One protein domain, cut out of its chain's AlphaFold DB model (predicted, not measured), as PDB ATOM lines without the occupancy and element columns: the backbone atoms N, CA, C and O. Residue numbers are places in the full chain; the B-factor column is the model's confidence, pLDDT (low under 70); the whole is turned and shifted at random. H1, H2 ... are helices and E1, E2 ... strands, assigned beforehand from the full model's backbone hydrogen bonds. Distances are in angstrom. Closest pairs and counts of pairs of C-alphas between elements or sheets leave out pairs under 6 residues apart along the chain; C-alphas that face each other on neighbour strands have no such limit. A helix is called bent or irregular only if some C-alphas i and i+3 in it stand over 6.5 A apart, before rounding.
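Overview. This is residues 4 to 101 of the 212 residues of an uncharacterized protein of Clostridium sp. BL-8 (UniProt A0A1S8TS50). A small antiparallel sheet, E1 E2 E3, makes one end of an elongated domain, a helical hairpin of H1 and H2 makes the other, and the short helix H3 is in the middle between them. The longest helix, H4, packs on E1 and E2 with its residues 85 to 93 and has a kink of 58 degrees near residue 95. The printed part has 98 residues with four named helices and three named strands, in the order H1 H2 E1 E2 E3 H3 H4, and its class is mixed, helices and strands. It is compact, with a radius of gyration of the C-alphas of 13.8 A, and spans 45 by 29 by 25 A.

Along the chain. E1 is residues 37 to 40, E2 residues 46 to 51, 16.6 A long, and E3 residues 59 to 63. H4, residues 83 to 101, is 22.5 A long and ends at C-alpha 101 (70.998, -2.468, 95.965). H3 is residues 69 to 74. H1, residues 4 to 10, begins at C-alpha 4 (72.585, -4.015, 107.382); H2, residues 15 to 31, is 25.0 A long. H2 and H4 are irregular: C-alphas 27 and 30 are 7.2 A apart, C-alphas 96 and 99 8.0 A.

Arrangement. The strands form a meander, each the antiparallel neighbour of the one before; N 39 and O 47 are 3.0 A apart, N 50 and O 60 2.9 A. H4 is on the sheet, in two layers; the closest C-alphas of H4 and E2 are Ile 89 and Leu 46, 6.3 A. H3 only grazes the sheet with residues 72 to 74. H2 touches H3 with residues 24 to 31 alone, about perpendicular at 82 degrees; the closest C-alphas, Ile 24 and Pro 70, are 5.8 A apart. H1 touches H2 in a hairpin, a shallow tilt of 18 degrees, opposite ways; the closest C-alphas, Ser 8 and Glu 18, are 6.3 A apart. H2 and H4 are apart. Every O i to N i+4 pair is within hydrogen-bond range in H1 and H3, 11 of 13 in H2 and 13 of 15 in H4.

Size, cuts and confidence. The two C-alphas farthest apart, Gly 13 and Glu 54, are 45.9 A apart. The printed part has no cut and no long link. pLDDT is under 70 at residues 13, 56 and 79 to 81.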
ATOM      1  N   LEU A   4      74.043  -4.030 107.283       89.88
ATOM      2  CA  LEU A   4      72.585  -4.015 107.382       89.88
ATOM      3  C   LEU A   4      72.109  -3.172 108.575       89.88
ATOM      4  O   LEU A   4      71.235  -2.322 108.406       89.88
ATOM      5  N   ASP A   5      72.744  -3.318 109.744       87.31
ATOM      6  CA  ASP A   5      72.446  -2.500 110.928       87.31
ATOM      7  C   ASP A   5      72.725  -1.008 110.676       87.31
ATOM      8  O   ASP A   5      71.958  -0.143 111.104       87.31
ATOM      9  N   LEU A   6      73.827  -0.693 109.983       87.12
ATOM     10  CA  LEU A   6      74.190   0.686 109.638       87.12
ATOM     11  C   LEU A   6      73.162   1.300 108.678       87.12
ATOM     12  O   LEU A   6      72.669   2.401 108.929       87.12
ATOM     13  N   LEU A   7      72.804   0.578 107.611       86.50
ATOM     14  CA  LEU A   7      71.800   0.994 106.626       86.50
ATOM     15  C   LEU A   7      70.415   1.169 107.246       86.50
ATOM     16  O   LEU A   7      69.745   2.151 106.930       86.50
ATOM     17  N   SER A   8      70.011   0.274 108.147       85.38
ATOM     18  CA  SER A   8      68.739   0.376 108.863       85.38
ATOM     19  C   SER A   8      68.682   1.650 109.710       85.38
ATOM     20  O   SER A   8      67.741   2.428 109.581       85.38
ATOM     21  N   ARG A   9      69.735   1.951 110.484       83.44
ATOM     22  CA  ARG A   9      69.785   3.163 111.325       83.44
ATOM     23  C   ARG A   9      69.710   4.457 110.520       83.44
ATOM     24  O   ARG A   9      69.010   5.382 110.927       83.44
ATOM     25  N   MET A  10      70.408   4.537 109.387       80.62
ATOM     26  CA  MET A  10      70.397   5.747 108.551       80.62
ATOM     27  C   MET A  10      69.070   5.970 107.825       80.62
ATOM     28  O   MET A  10      68.766   7.103 107.467       80.62
ATOM     29  N   ASN A  11      68.295   4.908 107.602       77.38
ATOM     30  CA  ASN A  11      67.048   4.957 106.840       77.38
ATOM     31  C   ASN A  11      65.805   4.746 107.714       77.38
ATOM     32  O   ASN A  11      64.747   4.400 107.188       77.38
ATOM     33  N   THR A  12      65.932   4.971 109.023       73.00
ATOM     34  CA  THR A  12      64.823   4.864 109.976       73.00
ATOM     35  C   THR A  12      63.639   5.713 109.499       73.00
ATOM     36  O   THR A  12      63.782   6.923 109.308       73.00
ATOM     37  N   GLY A  13      62.478   5.086 109.302       68.94
ATOM     38  CA  GLY A  13      61.255   5.738 108.819       68.94
ATOM     39  C   GLY A  13      61.004   5.629 107.310       68.94
ATOM     40  O   GLY A  13      60.002   6.157 106.825       68.94
ATOM     41  N   ASN A  14      61.867   4.945 106.549       78.31
ATOM     42  CA  ASN A  14      61.592   4.578 105.159       78.31
ATOM     43  C   ASN A  14      61.109   3.122 105.066       78.31
ATOM     44  O   ASN A  14      61.914   2.207 104.882       78.31
ATOM     45  N   ASN A  15      59.787   2.928 105.099       78.38
ATOM     46  CA  ASN A  15      59.145   1.605 105.082       78.38
ATOM     47  C   ASN A  15      59.624   0.694 103.937       78.38
ATOM     48  O   ASN A  15      59.745  -0.516 104.117       78.38
ATOM     49  N   SER A  16      59.901   1.253 102.751       76.88
ATOM     50  CA  SER A  16      60.351   0.458 101.598       76.88
ATOM     51  C   SER A  16      61.772  -0.081 101.782       76.88
ATOM     52  O   SER A  16      62.054  -1.230 101.442       76.88
ATOM     53  N   MET A  17      62.653   0.736 102.363       81.81
ATOM     54  CA  MET A  17      64.036   0.364 102.637       81.81
ATOM     55  C   MET A  17      64.106  -0.635 103.788       81.81
ATOM     56  O   MET A  17      64.791  -1.643 103.676       81.81
ATOM     57  N   GLU A  18      63.372  -0.388 104.873       84.94
ATOM     58  CA  GLU A  18      63.332  -1.279 106.037       84.94
ATOM     59  C   GLU A  18      62.892  -2.689 105.645       84.94
ATOM     60  O   GLU A  18      63.593  -3.654 105.937       84.94
ATOM     61  N   LYS A  19      61.810  -2.797 104.872       86.00
ATOM     62  CA  LYS A  19      61.316  -4.076 104.359       86.00
ATOM     63  C   LYS A  19      62.323  -4.790 103.462       86.00
ATOM     64  O   LYS A  19      62.482  -6.003 103.544       86.00
ATOM     65  N   ALA A  20      63.007  -4.057 102.588       87.69
ATOM     66  CA  ALA A  20      64.029  -4.639 101.725       87.69
ATOM     67  C   ALA A  20      65.226  -5.169 102.532       87.69
ATOM     68  O   ALA A  20      65.743  -6.248 102.242       87.69
ATOM     69  N   LEU A  21      65.649  -4.433 103.565       90.12
ATOM     70  CA  LEU A  21      66.702  -4.872 104.480       90.12
ATOM     71  C   LEU A  21      66.265  -6.090 105.302       90.12
ATOM     72  O   LEU A  21      67.072  -6.989 105.517       90.12
ATOM     73  N   GLU A  22      65.002  -6.152 105.720       89.06
ATOM     74  CA  GLU A  22      64.438  -7.302 106.430       89.06
ATOM     75  C   GLU A  22      64.439  -8.567 105.561       89.06
ATOM     76  O   GLU A  22      64.932  -9.597 106.006       89.06
ATOM     77  N   ILE A  23      64.040  -8.468 104.286       89.69
ATOM     78  CA  ILE A  23      64.125  -9.587 103.328       89.69
ATOM     79  C   ILE A  23      65.562 -10.118 103.224       89.69
ATOM     80  O   ILE A  23      65.791 -11.320 103.306       89.69
ATOM     81  N   ILE A  24      66.549  -9.225 103.075       90.00
ATOM     82  CA  ILE A  24      67.963  -9.633 103.012       90.00
ATOM     83  C   ILE A  24      68.380 -10.346 104.299       90.00
ATOM     84  O   ILE A  24      69.074 -11.362 104.244       90.00
ATOM     85  N   LYS A  25      67.976  -9.811 105.453       89.31
ATOM     86  CA  LYS A  25      68.296 -10.393 106.750       89.31
ATOM     87  C   LYS A  25      67.727 -11.806 106.858       89.31
ATOM     88  O   LYS A  25      68.481 -12.718 107.172       89.31
ATOM     89  N   ASP A  26      66.447 -11.990 106.572       88.00
ATOM     90  CA  ASP A  26      65.770 -13.278 106.734       88.00
ATOM     91  C   ASP A  26      66.348 -14.354 105.803       88.00
ATOM     92  O   ASP A  26      66.570 -15.490 106.231       88.00
ATOM     93  N   ASP A  27      66.683 -13.980 104.565       86.81
ATOM     94  CA  ASP A  27      67.183 -14.918 103.558       86.81
ATOM     95  C   ASP A  27      68.671 -15.277 103.736       86.81
ATOM     96  O   ASP A  27      69.087 -16.378 103.362       86.81
ATOM     97  N   PHE A  28      69.496 -14.374 104.287       86.12
ATOM     98  CA  PHE A  28      70.960 -14.538 104.292       86.12
ATOM     99  C   PHE A  28      71.608 -14.621 105.671       86.12
ATOM    100  O   PHE A  28      72.739 -15.100 105.748       86.12
ATOM    101  N   ILE A  29      70.944 -14.222 106.763       83.38
ATOM    102  CA  ILE A  29      71.580 -14.242 108.093       83.38
ATOM    103  C   ILE A  29      72.007 -15.652 108.514       83.38
ATOM    104  O   ILE A  29      73.063 -15.828 109.111       83.38
ATOM    105  N   SER A  30      71.221 -16.663 108.136       82.94
ATOM    106  CA  SER A  30      71.499 -18.073 108.429       82.94
ATOM    107  C   SER A  30      72.621 -18.676 107.574       82.94
ATOM    108  O   SER A  30      73.138 -19.739 107.906       82.94
ATOM    109  N   LEU A  31      73.000 -18.009 106.479       80.88
ATOM    110  CA  LEU A  31      74.044 -18.462 105.555       80.88
ATOM    111  C   LEU A  31      75.434 -17.945 105.937       80.88
ATOM    112  O   LEU A  31      76.423 -18.298 105.294       80.88
ATOM    113  N   ILE A  32      75.519 -17.090 106.953       79.62
ATOM    114  CA  ILE A  32      76.780 -16.503 107.381       79.62
ATOM    115  C   ILE A  32      77.528 -17.480 108.259       79.62
ATOM    116  O   ILE A  32      77.004 -18.021 109.228       79.62
ATOM    117  N   ASN A  33      78.802 -17.648 107.936       76.62
ATOM    118  CA  ASN A  33      79.742 -18.233 108.863       76.62
ATOM    119  C   ASN A  33      80.140 -17.157 109.879       76.62
ATOM    120  O   ASN A  33      80.714 -16.139 109.496       76.62
ATOM    121  N   ASP A  34      79.867 -17.393 111.163       72.38
ATOM    122  CA  ASP A  34      80.172 -16.455 112.256       72.38
ATOM    123  C   ASP A  34      81.652 -16.051 112.329       72.38
ATOM    124  O   ASP A  34      81.995 -15.034 112.933       72.38
ATOM    125  N   ASN A  35      82.535 -16.832 111.703       75.00
ATOM    126  CA  ASN A  35      83.963 -16.552 111.648       75.00
ATOM    127  C   ASN A  35      84.365 -15.591 110.515       75.00
ATOM    128  O   ASN A  35      85.550 -15.288 110.384       75.00
ATOM    129  N   TYR A  36      83.427 -15.159 109.664       84.06
ATOM    130  CA  TYR A  36      83.700 -14.233 108.564       84.06
ATOM    131  C   TYR A  36      83.467 -12.804 109.048       84.06
ATOM    132  O   TYR A  36      82.370 -12.448 109.486       84.06
ATOM    133  N   GLU A  37      84.498 -11.970 108.947       87.00
ATOM    134  CA  GLU A  37      84.456 -10.593 109.437       87.00
ATOM    135  C   GLU A  37      84.772  -9.593 108.325       87.00
ATOM    136  O   GLU A  37      85.651  -9.815 107.498       87.00
ATOM    137  N   LEU A  38      84.095  -8.447 108.333       88.25
ATOM    138  CA  LEU A  38      84.437  -7.312 107.485       88.25
ATOM    139  C   LEU A  38      85.496  -6.451 108.156       88.25
ATOM    140  O   LEU A  38      85.319  -5.999 109.294       88.25
ATOM    141  N   VAL A  39      86.571  -6.196 107.417       88.75
ATOM    142  CA  VAL A  39      87.747  -5.474 107.899       88.75
ATOM    143  C   VAL A  39      88.220  -4.462 106.871       88.75
ATOM    144  O   VAL A  39      88.111  -4.675 105.665       88.75
ATOM    145  N   VAL A  40      88.775  -3.356 107.354       85.38
ATOM    146  CA  VAL A  40      89.437  -2.370 106.500       85.38
ATOM    147  C   VAL A  40      90.938  -2.609 106.585       85.38
ATOM    148  O   VAL A  40      91.501  -2.586 107.679       85.38
ATOM    149  N   ASN A  41      91.582  -2.852 105.446       83.38
ATOM    150  CA  ASN A  41      93.030  -3.038 105.402       83.38
ATOM    151  C   ASN A  41      93.783  -1.695 105.533       83.38
ATOM    152  O   ASN A  41      93.197  -0.612 105.482       83.38
ATOM    153  N   GLU A  42      95.112  -1.748 105.643       79.00
ATOM    154  CA  GLU A  42      95.969  -0.551 105.733       79.00
ATOM    155  C   GLU A  42      95.836   0.391 104.519       79.00
ATOM    156  O   GLU A  42      96.082   1.593 104.624       79.00
ATOM    157  N   LYS A  43      95.380  -0.130 103.373       82.81
ATOM    158  CA  LYS A  43      95.123   0.625 102.137       82.81
ATOM    159  C   LYS A  43      93.720   1.242 102.076       82.81
ATOM    160  O   LYS A  43      93.370   1.853 101.068       82.81
ATOM    161  N   LYS A  44      92.924   1.141 103.148       81.50
ATOM    162  CA  LYS A  44      91.527   1.609 103.217       81.50
ATOM    163  C   LYS A  44      90.586   0.901 102.233       81.50
ATOM    164  O   LYS A  44      89.613   1.501 101.757       81.50
ATOM    165  N   GLU A  45      90.876  -0.354 101.922       84.69
ATOM    166  CA  GLU A  45      90.013  -1.245 101.147       84.69
ATOM    167  C   GLU A  45      89.225  -2.143 102.103       84.69
ATOM    168  O   GLU A  45      89.713  -2.505 103.177       84.69
ATOM    169  N   LEU A  46      87.990  -2.462 101.722       86.62
ATOM    170  CA  LEU A  46      87.109  -3.327 102.495       86.62
ATOM    171  C   LEU A  46      87.311  -4.774 102.045       86.62
ATOM    172  O   LEU A  46      87.085  -5.076 100.874       86.62
ATOM    173  N   ASN A  47      87.684  -5.644 102.981       89.38
ATOM    174  CA  ASN A  47      87.961  -7.056 102.737       89.38
ATOM    175  C   ASN A  47      87.138  -7.948 103.670       89.38
ATOM    176  O   ASN A  47      86.727  -7.527 104.758       89.38
ATOM    177  N   VAL A  48      86.938  -9.196 103.249       88.31
ATOM    178  CA  VAL A  48      86.384 -10.264 104.082       88.31
ATOM    179  C   VAL A  48      87.545 -11.050 104.674       88.31
ATOM    180  O   VAL A  48      88.377 -11.595 103.954       88.31
ATOM    181  N   LYS A  49      87.618 -11.080 106.000       88.19
ATOM    182  CA  LYS A  49      88.593 -11.845 106.770       88.19
ATOM    183  C   LYS A  49      88.015 -13.221 107.071       88.19
ATOM    184  O   LYS A  49      86.958 -13.325 107.693       88.19
ATOM    185  N   ILE A  50      88.729 -14.259 106.647       84.88
ATOM    186  CA  ILE A  50      88.292 -15.656 106.701       84.88
ATOM    187  C   ILE A  50      89.375 -16.494 107.383       84.88
ATOM    188  O   ILE A  50      90.554 -16.310 107.078       84.88
ATOM    189  N   PRO A  51      89.033 -17.416 108.300       80.81
ATOM    190  CA  PRO A  51      90.013 -18.337 108.869       80.81
ATOM    191  C   PRO A  51      90.602 -19.248 107.786       80.81
ATOM    192  O   PRO A  51      89.865 -19.821 106.984       80.81
ATOM    193  N   SER A  52      91.923 -19.415 107.775       78.00
ATOM    194  CA  SER A  52      92.588 -20.323 106.842       78.00
ATOM    195  C   SER A  52      92.201 -21.777 107.123       78.00
ATOM    196  O   SER A  52      92.245 -22.249 108.260       78.00
ATOM    197  N   LEU A  53      91.858 -22.514 106.063       77.56
ATOM    198  CA  LEU A  53      91.614 -23.959 106.136       77.56
ATOM    199  C   LEU A  53      92.916 -24.759 106.306       77.56
ATOM    200  O   LEU A  53      92.881 -25.890 106.786       77.56
ATOM    201  N   GLU A  54      94.056 -24.181 105.922       75.44
ATOM    202  CA  GLU A  54      95.358 -24.855 105.942       75.44
ATOM    203  C   GLU A  54      96.075 -24.707 107.288       75.44
ATOM    204  O   GLU A  54      96.820 -25.598 107.699       75.44
ATOM    205  N   LYS A  55      95.859 -23.591 107.996       72.31
ATOM    206  CA  LYS A  55      96.555 -23.274 109.250       72.31
ATOM    207  C   LYS A  55      95.615 -22.616 110.255       72.31
ATOM    208  O   LYS A  55      94.997 -21.602 109.959       72.31
ATOM    209  N   ARG A  56      95.575 -23.165 111.475       61.28
ATOM    210  CA  ARG A  56      94.636 -22.769 112.545       61.28
ATOM    211  C   ARG A  56      94.726 -21.306 112.999       61.28
ATOM    212  O   ARG A  56      93.732 -20.809 113.512       61.28
ATOM    213  N   ASP A  57      95.863 -20.643 112.794       73.56
ATOM    214  CA  ASP A  57      96.122 -19.288 113.310       73.56
ATOM    215  C   ASP A  57      96.322 -18.234 112.204       73.56
ATOM    216  O   ASP A  57      96.711 -17.101 112.486       73.56
ATOM    217  N   GLU A  58      96.071 -18.585 110.939       78.31
ATOM    218  CA  GLU A  58      96.202 -17.656 109.812       78.31
ATOM    219  C   GLU A  58      94.831 -17.256 109.259       78.31
ATOM    220  O   GLU A  58      93.876 -18.031 109.285       78.31
ATOM    221  N   TYR A  59      94.743 -16.033 108.737       81.94
ATOM    222  CA  TYR A  59      93.550 -15.511 108.080       81.94
ATOM    223  C   TYR A  59      93.854 -15.197 106.620       81.94
ATOM    224  O   TYR A  59      94.913 -14.650 106.303       81.94
ATOM    225  N   VAL A  60      92.899 -15.512 105.755       83.88
ATOM    226  CA  VAL A  60      92.873 -15.099 104.355       83.88
ATOM    227  C   VAL A  60      92.000 -13.850 104.249       83.88
ATOM    228  O   VAL A  60      90.993 -13.723 104.951       83.88
ATOM    229  N   TYR A  61      92.427 -12.905 103.416       85.94
ATOM    230  CA  TYR A  61      91.712 -11.660 103.168       85.94
ATOM    231  C   TYR A  61      91.304 -11.618 101.706       85.94
ATOM    232  O   TYR A  61      92.144 -11.371 100.840       85.94
ATOM    233  N   ASP A  62      90.017 -11.808 101.470       86.81
ATOM    234  CA  ASP A  62      89.446 -11.776 100.133       86.81
ATOM    235  C   ASP A  62      88.784 -10.424  99.874       86.81
ATOM    236  O   ASP A  62      88.321  -9.734 100.793       86.81
ATOM    237  N   SER A  63      88.718 -10.040  98.601       85.94
ATOM    238  CA  SER A  63      87.962  -8.856  98.200       85.94
ATOM    239  C   SER A  63      86.477  -9.075  98.478       85.94
ATOM    240  O   SER A  63      85.929 -10.134  98.166       85.94
ATOM    241  N   ILE A  64      85.773  -8.046  98.968       88.19
ATOM    242  CA  ILE A  64      84.314  -8.139  99.138       88.19
ATOM    243  C   ILE A  64      83.600  -8.528  97.844       88.19
ATOM    244  O   ILE A  64      82.588  -9.217  97.910       88.19
ATOM    245  N   THR A  65      84.144  -8.146  96.680       87.31
ATOM    246  CA  THR A  65      83.541  -8.369  95.357       87.31
ATOM    247  C   THR A  65      83.346  -9.839  95.009       87.31
ATOM    248  O   THR A  65      82.546 -10.145  94.126       87.31
ATOM    249  N   GLU A  66      84.061 -10.735  95.685       87.50
ATOM    250  CA  GLU A  66      83.925 -12.185  95.534       87.50
ATOM    251  C   GLU A  66      82.632 -12.715  96.166       87.50
ATOM    252  O   GLU A  66      82.148 -13.789  95.805       87.50
ATOM    253  N   TYR A  67      82.018 -11.928  97.050       87.94
ATOM    254  CA  TYR A  67      80.813 -12.289  97.777       87.94
ATOM    255  C   TYR A  67      79.589 -11.520  97.254       87.94
ATOM    256  O   TYR A  67      79.669 -10.347  96.855       87.94
ATOM    257  N   PRO A  68      78.403 -12.157  97.255       88.06
ATOM    258  CA  PRO A  68      77.169 -11.478  96.903       88.06
ATOM    259  C   PRO A  68      76.832 -10.438  97.979       88.06
ATOM    260  O   PRO A  68      76.919 -10.703  99.178       88.06
ATOM    261  N   TYR A  69      76.400  -9.254  97.544       90.31
ATOM    262  CA  TYR A  69      76.130  -8.128  98.442       90.31
ATOM    263  C   TYR A  69      75.158  -8.429  99.604       90.31
ATOM    264  O   TYR A  69      75.412  -7.893 100.679       90.31
ATOM    265  N   PRO A  70      74.108  -9.281  99.481       91.25
ATOM    266  CA  PRO A  70      73.228  -9.589 100.612       91.25
ATOM    267  C   PRO A  70      73.975 -10.310 101.739       91.25
ATOM    268  O   PRO A  70      73.760 -10.021 102.913       91.25
ATOM    269  N   LEU A  71      74.915 -11.194 101.382       89.88
ATOM    270  CA  LEU A  71      75.758 -11.898 102.343       89.88
ATOM    271  C   LEU A  71      76.722 -10.919 103.019       89.88
ATOM    272  O   LEU A  71      76.777 -10.867 104.243       89.88
ATOM    273  N   VAL A  72      77.412 -10.085 102.228       90.56
ATOM    274  CA  VAL A  72      78.309  -9.026 102.732       90.56
ATOM    275  C   VAL A  72      77.568  -8.097 103.694       90.56
ATOM    276  O   VAL A  72      78.098  -7.748 104.744       90.56
ATOM    277  N   MET A  73      76.321  -7.728 103.384       90.62
ATOM    278  CA  MET A  73      75.517  -6.853 104.238       90.62
ATOM    279  C   MET A  73      75.287  -7.418 105.635       90.62
ATOM    280  O   MET A  73      75.212  -6.652 106.598       90.62
ATOM    281  N   CYS A  74      75.181  -8.737 105.737       90.00
ATOM    282  CA  CYS A  74      74.882  -9.409 106.986       90.00
ATOM    283  C   CYS A  74      76.156  -9.805 107.768       90.00
ATOM    284  O   CYS A  74      76.052 -10.160 108.941       90.00
ATOM    285  N   MET A  75      77.352  -9.752 107.160       90.75
ATOM    286  CA  MET A  75      78.613 -10.104 107.831       90.75
ATOM    287  C   MET A  75      78.916  -9.159 109.003       90.75
ATOM    288  O   MET A  75      78.613  -7.959 108.974       90.75
ATOM    289  N   ARG A  76      79.557  -9.695 110.051       89.19
ATOM    290  CA  ARG A  76      79.950  -8.911 111.226       89.19
ATOM    291  C   ARG A  76      81.098  -7.974 110.867       89.19
ATOM    292  O   ARG A  76      82.095  -8.393 110.295       89.19
ATOM    293  N   ILE A  77      80.993  -6.709 111.257       87.38
ATOM    294  CA  ILE A  77      82.119  -5.772 111.187       87.38
ATOM    295  C   ILE A  77      83.046  -6.040 112.373       87.38
ATOM    296  O   ILE A  77      82.581  -6.027 113.521       87.38
ATOM    297  N   GLN A  78      84.338  -6.262 112.106       80.88
ATOM    298  CA  GLN A  78      85.332  -6.477 113.157       80.88
ATOM    299  C   GLN A  78      85.368  -5.250 114.082       80.88
ATOM    300  O   GLN A  78      85.422  -4.103 113.635       80.88
ATOM    301  N   GLU A  79      85.245  -5.495 115.387       65.31
ATOM    302  CA  GLU A  79      84.923  -4.474 116.383       65.31
ATOM    303  C   GLU A  79      85.988  -3.380 116.511       65.31
ATOM    304  O   GLU A  79      86.953  -3.493 117.260       65.31
ATOM    305  N   VAL A  80      85.726  -2.245 115.866       61.56
ATOM    306  CA  VAL A  80      86.285  -0.945 116.234       61.56
ATOM    307  C   VAL A  80      85.089  -0.015 116.398       61.56
ATOM    308  O   VAL A  80      84.414   0.293 115.419       61.56
ATOM    309  N   LYS A  81      84.759   0.402 117.629       65.88
ATOM    310  CA  LYS A  81      83.715   1.417 117.890       65.88
ATOM    311  C   LYS A  81      84.192   2.792 117.401       65.88
ATOM    312  O   LYS A  81      84.419   3.695 118.199       65.88
ATOM    313  N   ASN A  82      84.387   2.937 116.095       78.50
ATOM    314  CA  ASN A  82      84.831   4.160 115.449       78.50
ATOM    315  C   ASN A  82      83.866   4.505 114.308       78.50
ATOM    316  O   ASN A  82      83.735   3.766 113.332       78.50
ATOM    317  N   VAL A  83      83.196   5.648 114.449       81.56
ATOM    318  CA  VAL A  83      82.224   6.166 113.476       81.56
ATOM    319  C   VAL A  83      82.869   6.391 112.105       81.56
ATOM    320  O   VAL A  83      82.245   6.107 111.087       81.56
ATOM    321  N   GLU A  84      84.128   6.831 112.057       82.69
ATOM    322  CA  GLU A  84      84.856   7.040 110.801       82.69
ATOM    323  C   GLU A  84      85.074   5.726 110.049       82.69
ATOM    324  O   GLU A  84      84.919   5.676 108.830       82.69
ATOM    325  N   VAL A  85      85.365   4.645 110.779       83.12
ATOM    326  CA  VAL A  85      85.534   3.307 110.198       83.12
ATOM    327  C   VAL A  85      84.203   2.797 109.652       83.12
ATOM    328  O   VAL A  85      84.166   2.290 108.537       83.12
ATOM    329  N   TYR A  86      83.093   2.992 110.370       85.62
ATOM    330  CA  TYR A  86      81.768   2.615 109.865       85.62
ATOM    331  C   TYR A  86      81.368   3.396 108.611       85.62
ATOM    332  O   TYR A  86      80.879   2.797 107.653       85.62
ATOM    333  N   ASN A  87      81.631   4.705 108.577       86.88
ATOM    334  CA  ASN A  87      81.382   5.530 107.395       86.88
ATOM    335  C   ASN A  87      82.250   5.094 106.208       86.88
ATOM    336  O   ASN A  87      81.764   5.043 105.080       86.88
ATOM    337  N   LEU A  88      83.512   4.734 106.455       88.38
ATOM    338  CA  LEU A  88      84.412   4.229 105.423       88.38
ATOM    339  C   LEU A  88      83.939   2.881 104.868       88.38
ATOM    340  O   LEU A  88      83.856   2.728 103.651       88.38
ATOM    341  N   ILE A  89      83.585   1.929 105.739       89.06
ATOM    342  CA  ILE A  89      83.043   0.617 105.351       89.06
ATOM    343  C   ILE A  89      81.801   0.799 104.483       89.06
ATOM    344  O   ILE A  89      81.710   0.225 103.399       89.06
ATOM    345  N   LEU A  90      80.863   1.634 104.932       89.44
ATOM    346  CA  LEU A  90      79.643   1.911 104.193       89.44
ATOM    347  C   LEU A  90      79.934   2.575 102.841       89.44
ATOM    348  O   LEU A  90      79.369   2.168 101.830       89.44
ATOM    349  N   SER A  91      80.822   3.571 102.805       90.75
ATOM    350  CA  SER A  91      81.196   4.258 101.567       90.75
ATOM    351  C   SER A  91      81.778   3.285 100.546       90.75
ATOM    352  O   SER A  91      81.391   3.325  99.381       90.75
ATOM    353  N   ARG A  92      82.671   2.387 100.980       90.38
ATOM    354  CA  ARG A  92      83.247   1.347 100.117       90.38
ATOM    355  C   ARG A  92      82.196   0.345  99.666       90.38
ATOM    356  O   ARG A  92      82.128   0.027  98.487       90.38
ATOM    357  N   PHE A  93      81.327  -0.108 100.564       92.06
ATOM    358  CA  PHE A  93      80.221  -0.986 100.192       92.06
ATOM    359  C   PHE A  93      79.337  -0.360  99.100       92.06
ATOM    360  O   PHE A  93      79.036  -1.007  98.097       92.06
ATOM    361  N   MET A  94      78.963   0.913  99.259       92.06
ATOM    362  CA  MET A  94      78.143   1.622  98.277       92.06
ATOM    363  C   MET A  94      78.874   1.825  96.945       92.06
ATOM    364  O   MET A  94      78.241   1.729  95.900       92.06
ATOM    365  N   GLU A  95      80.189   2.037  96.956       93.31
ATOM    366  CA  GLU A  95      81.006   2.126  95.737       93.31
ATOM    367  C   GLU A  95      80.876   0.869  94.859       93.31
ATOM    368  O   GLU A  95      80.724   0.981  93.645       93.31
ATOM    369  N   PHE A  96      80.852  -0.321  95.466       90.75
ATOM    370  CA  PHE A  96      80.772  -1.586  94.727       90.75
ATOM    371  C   PHE A  96      79.344  -2.072  94.451       90.75
ATOM    372  O   PHE A  96      79.111  -2.775  93.464       90.75
ATOM    373  N   TYR A  97      78.385  -1.750  95.325       93.25
ATOM    374  CA  TYR A  97      77.083  -2.424  95.336       93.25
ATOM    375  C   TYR A  97      75.861  -1.518  95.235       93.25
ATOM    376  O   TYR A  97      74.754  -2.054  95.135       93.25
ATOM    377  N   LYS A  98      76.015  -0.189  95.200       91.94
ATOM    378  CA  LYS A  98      74.877   0.743  95.138       91.94
ATOM    379  C   LYS A  98      73.894   0.401  94.020       91.94
ATOM    380  O   LYS A  98      72.714   0.239  94.296       91.94
ATOM    381  N   ASP A  99      74.373   0.206  92.793       92.06
ATOM    382  CA  ASP A  99      73.491  -0.072  91.652       92.06
ATOM    383  C   ASP A  99      72.702  -1.381  91.820       92.06
ATOM    384  O   ASP A  99      71.539  -1.473  91.423       92.06
ATOM    385  N   LYS A 100      73.315  -2.396  92.445       92.12
ATOM    386  CA  LYS A 100      72.663  -3.686  92.727       92.12
ATOM    387  C   LYS A 100      71.631  -3.558  93.848       92.12
ATOM    388  O   LYS A 100      70.568  -4.169  93.755       92.12
ATOM    389  N   LEU A 101      71.926  -2.759  94.875       90.69
ATOM    390  CA  LEU A 101      70.998  -2.468  95.965       90.69
ATOM    391  C   LEU A 101      69.803  -1.646  95.462       90.69
ATOM    392  O   LEU A 101      68.661  -2.009  95.724       90.69
TER     393      LEU A 101